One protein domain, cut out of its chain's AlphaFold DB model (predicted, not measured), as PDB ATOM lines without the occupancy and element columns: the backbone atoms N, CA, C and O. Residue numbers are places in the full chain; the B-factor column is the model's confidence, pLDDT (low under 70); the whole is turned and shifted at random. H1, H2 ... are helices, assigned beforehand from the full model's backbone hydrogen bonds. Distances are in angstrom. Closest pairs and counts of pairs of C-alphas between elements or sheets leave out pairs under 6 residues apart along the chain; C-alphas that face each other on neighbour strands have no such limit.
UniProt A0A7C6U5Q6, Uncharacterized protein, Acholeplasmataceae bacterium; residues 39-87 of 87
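This is residues 39 to 87 of the 87 residues of an uncharacterized protein of Acholeplasmataceae bacterium (UniProt A0A7C6U5Q6). What is the main picture? There is little regular structure: one longer helix, H2, makes one side, short H1 packs on its residues 66 to 71, and unnamed stretches make most of the rest. Residues 39 to 44 stick out, and residues 77 to 87 fold back toward Phe 60. What are the figures? The printed part has 49 residues, 16 of them in H1, then H2, with no named strand. It is all helix by class and compact, with a radius of gyration of the C-alphas of 10.5 A and spans of 26 by 24 by 23 A.

Do the helices touch? H1, residues 45 to 48, and H2, residues 65 to 76, touch, H2 with residues 66 to 71 alone. Their closest C-alphas, those of Tyr 48 and His 67, are 5.5 A apart. What of their backbones? Every O i to N i+4 pair in H2 is within hydrogen-bond range; H1 is too short for such a pair.

Where is H1? It begins at C-alpha 45, (176.618, 97.425, 179.864). Where is H2? It runs 17.4 A to C-alpha 76, (164.643, 90.106, 169.724).

How large is it? The C-alphas farthest apart, those of Gln 39 and Lys 65, are 30.0 A apart. Is it continuous? The printed part has no cut, and H1 to H2 is a long link of 16 residues. Where is confidence low? Residues 39 to 47 are under pLDDT 70.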
ATOM      1  N   GLN A  39     184.034  85.510 185.415       49.75
ATOM      2  CA  GLN A  39     183.165  86.018 186.480       49.75
ATOM      3  C   GLN A  39     182.916  87.529 186.338       49.75
ATOM      4  O   GLN A  39     182.290  88.166 187.177       49.75
ATOM      5  N   THR A  40     183.405  88.126 185.256       53.12
ATOM      6  CA  THR A  40     182.916  89.375 184.721       53.12
ATOM      7  C   THR A  40     181.948  89.062 183.591       53.12
ATOM      8  O   THR A  40     182.329  88.536 182.546       53.12
ATOM      9  N   SER A  41     180.688  89.456 183.751       52.59
ATOM     10  CA  SER A  41     179.819  89.662 182.604       52.59
ATOM     11  C   SER A  41     180.500  90.702 181.710       52.59
ATOM     12  O   SER A  41     180.390  91.905 181.919       52.59
ATOM     13  N   GLY A  42     181.243  90.240 180.703       47.69
ATOM     14  CA  GLY A  42     181.800  91.050 179.620       47.69
ATOM     15  C   GLY A  42     180.694  91.605 178.721       47.69
ATOM     16  O   GLY A  42     180.792  91.570 177.503       47.69
ATOM     17  N   SER A  43     179.605  92.079 179.316       48.88
ATOM     18  CA  SER A  43     178.731  93.048 178.708       48.88
ATOM     19  C   SER A  43     179.407  94.379 178.962       48.88
ATOM     20  O   SER A  43     179.533  94.826 180.101       48.88
ATOM     21  N   SER A  44     179.807  95.061 177.901       50.03
ATOM     22  CA  SER A  44     179.820  96.513 177.928       50.03
ATOM     23  C   SER A  44     178.380  96.998 178.166       50.03
ATOM     24  O   SER A  44     177.746  97.539 177.261       50.03
ATOM     25  N   LEU A  45     177.844  96.798 179.376       50.34
ATOM     26  CA  LEU A  45     176.618  97.425 179.864       50.34
ATOM     27  C   LEU A  45     176.726  98.938 179.617       50.34
ATOM     28  O   LEU A  45     175.783  99.558 179.142       50.34
ATOM     29  N   LEU A  46     177.953  99.453 179.790       52.53
ATOM     30  CA  LEU A  46     178.442 100.790 179.448       52.53
ATOM     31  C   LEU A  46     178.263 101.234 177.979       52.53
ATOM     32  O   LEU A  46     178.357 102.427 177.723       52.53
ATOM     33  N   ASN A  47     178.008 100.336 177.016       61.94
ATOM     34  CA  ASN A  47     177.739 100.695 175.608       61.94
ATOM     35  C   ASN A  47     176.302 100.398 175.161       61.94
ATOM     36  O   ASN A  47     175.824 100.991 174.187       61.94
ATOM     37  N   TYR A  48     175.620  99.451 175.811       76.56
ATOM     38  CA  TYR A  48     174.241  99.126 175.457       76.56
ATOM     39  C   TYR A  48     173.261 100.159 176.009       76.56
ATOM     40  O   TYR A  48     172.358 100.581 175.284       76.56
ATOM     41  N   PHE A  49     173.515 100.627 177.230       86.12
ATOM     42  CA  PHE A  49     172.739 101.649 177.925       86.12
ATOM     43  C   PHE A  49     173.682 102.716 178.492       86.12
ATOM     44  O   PHE A  49     174.881 102.496 178.631       86.12
ATOM     45  N   ALA A  50     173.152 103.896 178.817       82.75
ATOM     46  CA  ALA A  50     173.957 104.968 179.408       82.75
ATOM     47  C   ALA A  50     174.332 104.657 180.867       82.75
ATOM     48  O   ALA A  50     175.395 105.058 181.335       82.75
ATOM     49  N   ARG A  51     173.422 103.990 181.584       80.25
ATOM     50  CA  ARG A  51     173.527 103.559 182.982       80.25
ATOM     51  C   ARG A  51     172.379 102.588 183.279       80.25
ATOM     52  O   ARG A  51     171.456 102.481 182.475       80.25
ATOM     53  N   GLY A  52     172.422 101.948 184.439       82.19
ATOM     54  CA  GLY A  52     171.315 101.187 184.990       82.19
ATOM     55  C   GLY A  52     171.504  99.698 184.813       82.19
ATOM     56  O   GLY A  52     172.224  99.265 183.914       82.19
ATOM     57  N   ILE A  53     170.847  98.925 185.668       82.81
ATOM     58  CA  ILE A  53     170.844  97.457 185.624       82.81
ATOM     59  C   ILE A  53     169.459  96.882 185.296       82.81
ATOM     60  O   ILE A  53     169.303  95.664 185.207       82.81
ATOM     61  N   GLY A  54     168.460  97.748 185.098       83.06
ATOM     62  CA  GLY A  54     167.109  97.365 184.705       83.06
ATOM     63  C   GLY A  54     166.194  96.978 185.865       83.06
ATOM     64  O   GLY A  54     165.152  96.368 185.618       83.06
ATOM     65  N   SER A  55     166.569  97.302 187.109       86.06
ATOM     66  CA  SER A  55     165.721  97.105 188.292       86.06
ATOM     67  C   SER A  55     164.777  98.294 188.515       86.06
ATOM     68  O   SER A  55     164.821  99.286 187.790       86.06
ATOM     69  N   VAL A  56     163.899  98.197 189.519       85.31
ATOM     70  CA  VAL A  56     162.990  99.294 189.907       85.31
ATOM     71  C   VAL A  56     163.766 100.481 190.465       85.31
ATOM     72  O   VAL A  56     163.423 101.629 190.200       85.31
ATOM     73  N   GLU A  57     164.824 100.194 191.210       88.81
ATOM     74  CA  GLU A  57     165.673 101.176 191.870       88.81
ATOM     75  C   GLU A  57     166.742 101.756 190.928       88.81
ATOM     76  O   GLU A  57     167.228 102.857 191.178       88.81
ATOM     77  N   ASP A  58     167.101 101.041 189.852       84.06
ATOM     78  CA  ASP A  58     168.136 101.446 188.887       84.06
ATOM     79  C   ASP A  58     167.778 101.012 187.441       84.06
ATOM     80  O   ASP A  58     168.313 100.018 186.922       84.06
ATOM     81  N   PRO A  59     166.842 101.728 186.781       88.31
ATOM     82  CA  PRO A  59     166.384 101.428 185.424       88.31
ATOM     83  C   PRO A  59     167.433 101.768 184.355       88.31
ATOM     84  O   PRO A  59     168.325 102.593 184.558       88.31
ATOM     85  N   PHE A  60     167.322 101.136 183.187       89.19
ATOM     86  CA  PHE A  60     168.243 101.318 182.064       89.19
ATOM     87  C   PHE A  60     168.075 102.659 181.335       89.19
ATOM     88  O   PHE A  60     167.187 102.833 180.510       89.19
ATOM     89  N   ILE A  61     169.032 103.568 181.492       88.62
ATOM     90  CA  ILE A  61     168.960 104.910 180.905       88.62
ATOM     91  C   ILE A  61     169.317 104.933 179.404       88.62
ATOM     92  O   ILE A  61     170.402 104.518 178.976       88.62
ATOM     93  N   LEU A  62     168.436 105.525 178.590       89.06
ATOM     94  CA  LEU A  62     168.563 105.644 177.130       89.06
ATOM     95  C   LEU A  62     168.870 107.086 176.676       89.06
ATOM     96  O   LEU A  62     167.984 107.808 176.235       89.06
ATOM     97  N   ASN A  63     170.142 107.501 176.713       89.06
ATOM     98  CA  ASN A  63     170.532 108.874 176.331       89.06
ATOM     99  C   ASN A  63     170.938 109.062 174.856       89.06
ATOM    100  O   ASN A  63     171.073 110.192 174.397       89.06
ATOM    101  N   HIS A  64     171.136 107.979 174.097       83.75
ATOM    102  CA  HIS A  64     171.517 108.043 172.682       83.75
ATOM    103  C   HIS A  64     170.634 107.135 171.828       83.75
ATOM    104  O   HIS A  64     170.247 106.048 172.253       83.75
ATOM    105  N   LYS A  65     170.406 107.521 170.564       85.12
ATOM    106  CA  LYS A  65     169.614 106.733 169.595       85.12
ATOM    107  C   LYS A  65     170.114 105.291 169.440       85.12
ATOM    108  O   LYS A  65     169.320 104.382 169.232       85.12
ATOM    109  N   ARG A  66     171.426 105.067 169.582       84.50
ATOM    110  CA  ARG A  66     172.032 103.730 169.506       84.50
ATOM    111  C   ARG A  66     171.544 102.799 170.624       84.50
ATOM    112  O   ARG A  66     171.415 101.606 170.388       84.50
ATOM    113  N   HIS A  67     171.213 103.327 171.803       89.12
ATOM    114  CA  HIS A  67     170.732 102.505 172.916       89.12
ATOM    115  C   HIS A  67     169.351 101.906 172.616       89.12
ATOM    116  O   HIS A  67     169.079 100.772 172.985       89.12
ATOM    117  N   VAL A  68     168.507 102.619 171.861       87.75
ATOM    118  CA  VAL A  68     167.208 102.098 171.399       87.75
ATOM    119  C   VAL A  68     167.398 100.927 170.433       87.75
ATOM    120  O   VAL A  68     166.697  99.923 170.524       87.75
ATOM    121  N   TYR A  69     168.381 101.027 169.533       87.50
ATOM    122  CA  TYR A  69     168.744  99.920 168.645       87.50
ATOM    123  C   TYR A  69     169.226  98.696 169.438       87.50
ATOM    124  O   TYR A  69     168.762  97.582 169.201       87.50
ATOM    125  N   HIS A  70     170.109  98.903 170.415       87.38
ATOM    126  CA  HIS A  70     170.604  97.833 171.279       87.38
ATOM    127  C   HIS A  70     169.490  97.176 172.105       87.38
ATOM    128  O   HIS A  70     169.442  95.952 172.200       87.38
ATOM    129  N   LEU A  71     168.567  97.974 172.642       88.25
ATOM    130  CA  LEU A  71     167.378  97.498 173.343       88.25
ATOM    131  C   LEU A  71     166.528  96.583 172.452       88.25
ATOM    132  O   LEU A  71     166.230  95.453 172.838       88.25
ATOM    133  N   ALA A  72     166.186  97.034 171.244       88.56
ATOM    134  CA  ALA A  72     165.397  96.243 170.301       88.56
ATOM    135  C   ALA A  72     166.097  94.929 169.919       88.56
ATOM    136  O   ALA A  72     165.460  93.877 169.841       88.56
ATOM    137  N   TRP A  73     167.417  94.973 169.729       88.06
ATOM    138  CA  TRP A  73     168.220  93.788 169.448       88.06
ATOM    139  C   TRP A  73     168.196  92.780 170.608       88.06
ATOM    140  O   TRP A  73     167.901  91.606 170.385       88.06
ATOM    141  N   LEU A  74     168.411  93.233 171.848       86.44
ATOM    142  CA  LEU A  74     168.360  92.381 173.043       86.44
ATOM    143  C   LEU A  74     166.969  91.776 173.270       86.44
ATOM    144  O   LEU A  74     166.856  90.617 173.676       86.44
ATOM    145  N   GLN A  75     165.910  92.529 172.969       85.81
ATOM    146  CA  GLN A  75     164.545  92.022 173.055       85.81
ATOM    147  C   GLN A  75     164.266  90.947 172.000       85.81
ATOM    148  O   GLN A  75     163.662  89.926 172.324       85.81
ATOM    149  N   ASN A  76     164.764  91.120 170.773       88.62
ATOM    150  CA  ASN A  76     164.643  90.106 169.724       88.62
ATOM    151  C   ASN A  76     165.417  88.817 170.056       88.62
ATOM    152  O   ASN A  76     164.983  87.721 169.718       88.62
ATOM    153  N   LEU A  77     166.538  88.932 170.771       86.00
ATOM    154  CA  LEU A  77     167.284  87.782 171.291       86.00
ATOM    155  C   LEU A  77     166.600  87.097 172.486       86.00
ATOM    156  O   LEU A  77     167.083  86.071 172.960       86.00
ATOM    157  N   GLY A  78     165.505  87.660 173.009       87.00
ATOM    158  CA  GLY A  78     164.816  87.141 174.189       87.00
ATOM    159  C   GLY A  78     165.581  87.352 175.496       87.00
ATOM    160  O   GLY A  78     165.268  86.705 176.493       87.00
ATOM    161  N   HIS A  79     166.562  88.263 175.531       83.94
ATOM    162  CA  HIS A  79     167.421  88.495 176.701       83.94
ATOM    163  C   HIS A  79     166.635  88.922 177.957       83.94
ATOM    164  O   HIS A  79     167.047  88.667 179.088       83.94
ATOM    165  N   PHE A  80     165.481  89.557 177.750       84.12
ATOM    166  CA  PHE A  80     164.602  90.061 178.804       84.12
ATOM    167  C   PHE A  80     163.414  89.138 179.108       84.12
ATOM    168  O   PHE A  80     162.583  89.461 179.957       84.12
ATOM    169  N   ASN A  81     163.317  87.978 178.451       85.62
ATOM    170  CA  ASN A  81     162.204  87.060 178.664       85.62
ATOM    171  C   ASN A  81     162.181  86.561 180.115       85.62
ATOM    172  O   ASN A  81     163.192  86.127 180.664       85.62
ATOM    173  N   GLY A  82     161.005  86.630 180.743       79.88
ATOM    174  CA  GLY A  82     160.808  86.196 182.129       79.88
ATOM    175  C   GLY A  82     161.346  87.157 183.195       79.88
ATOM    176  O   GLY A  82     161.271  86.833 184.378       79.88
ATOM    177  N   LYS A  83     161.855  88.338 182.817       80.88
ATOM    178  CA  LYS A  83     162.319  89.372 183.754       80.88
ATOM    179  C   LYS A  83     161.493  90.644 183.579       80.88
ATOM    180  O   LYS A  83     161.296  91.115 182.464       80.88
ATOM    181  N   LYS A  84     161.032  91.235 184.687       80.81
ATOM    182  CA  LYS A  84     160.471  92.591 184.668       80.81
ATOM    183  C   LYS A  84     161.637  93.571 184.641       80.81
ATOM    184  O   LYS A  84     162.345  93.685 185.635       80.81
ATOM    185  N   ILE A  85     161.833  94.230 183.506       83.12
ATOM    186  CA  ILE A  85     162.945  95.155 183.290       83.12
ATOM    187  C   ILE A  85     162.399  96.541 182.993       83.12
ATOM    188  O   ILE A  85     161.396  96.683 182.290       83.12
ATOM    189  N   LEU A  86     163.049  97.541 183.577       82.69
ATOM    190  CA  LEU A  86     162.674  98.943 183.467       82.69
ATOM    191  C   LEU A  86     163.775  99.721 182.745       82.69
ATOM    192  O   LEU A  86     164.963  99.462 182.943       82.69
ATOM    193  N   PHE A  87     163.352 100.653 181.895       81.69
ATOM    194  CA  PHE A  87     164.189 101.509 181.060       81.69
ATOM    195  C   PHE A  87     163.802 102.962 181.334       81.69
ATOM    196  O   PHE A  87     162.576 103.214 181.384       81.69
TER     197      PHE A  87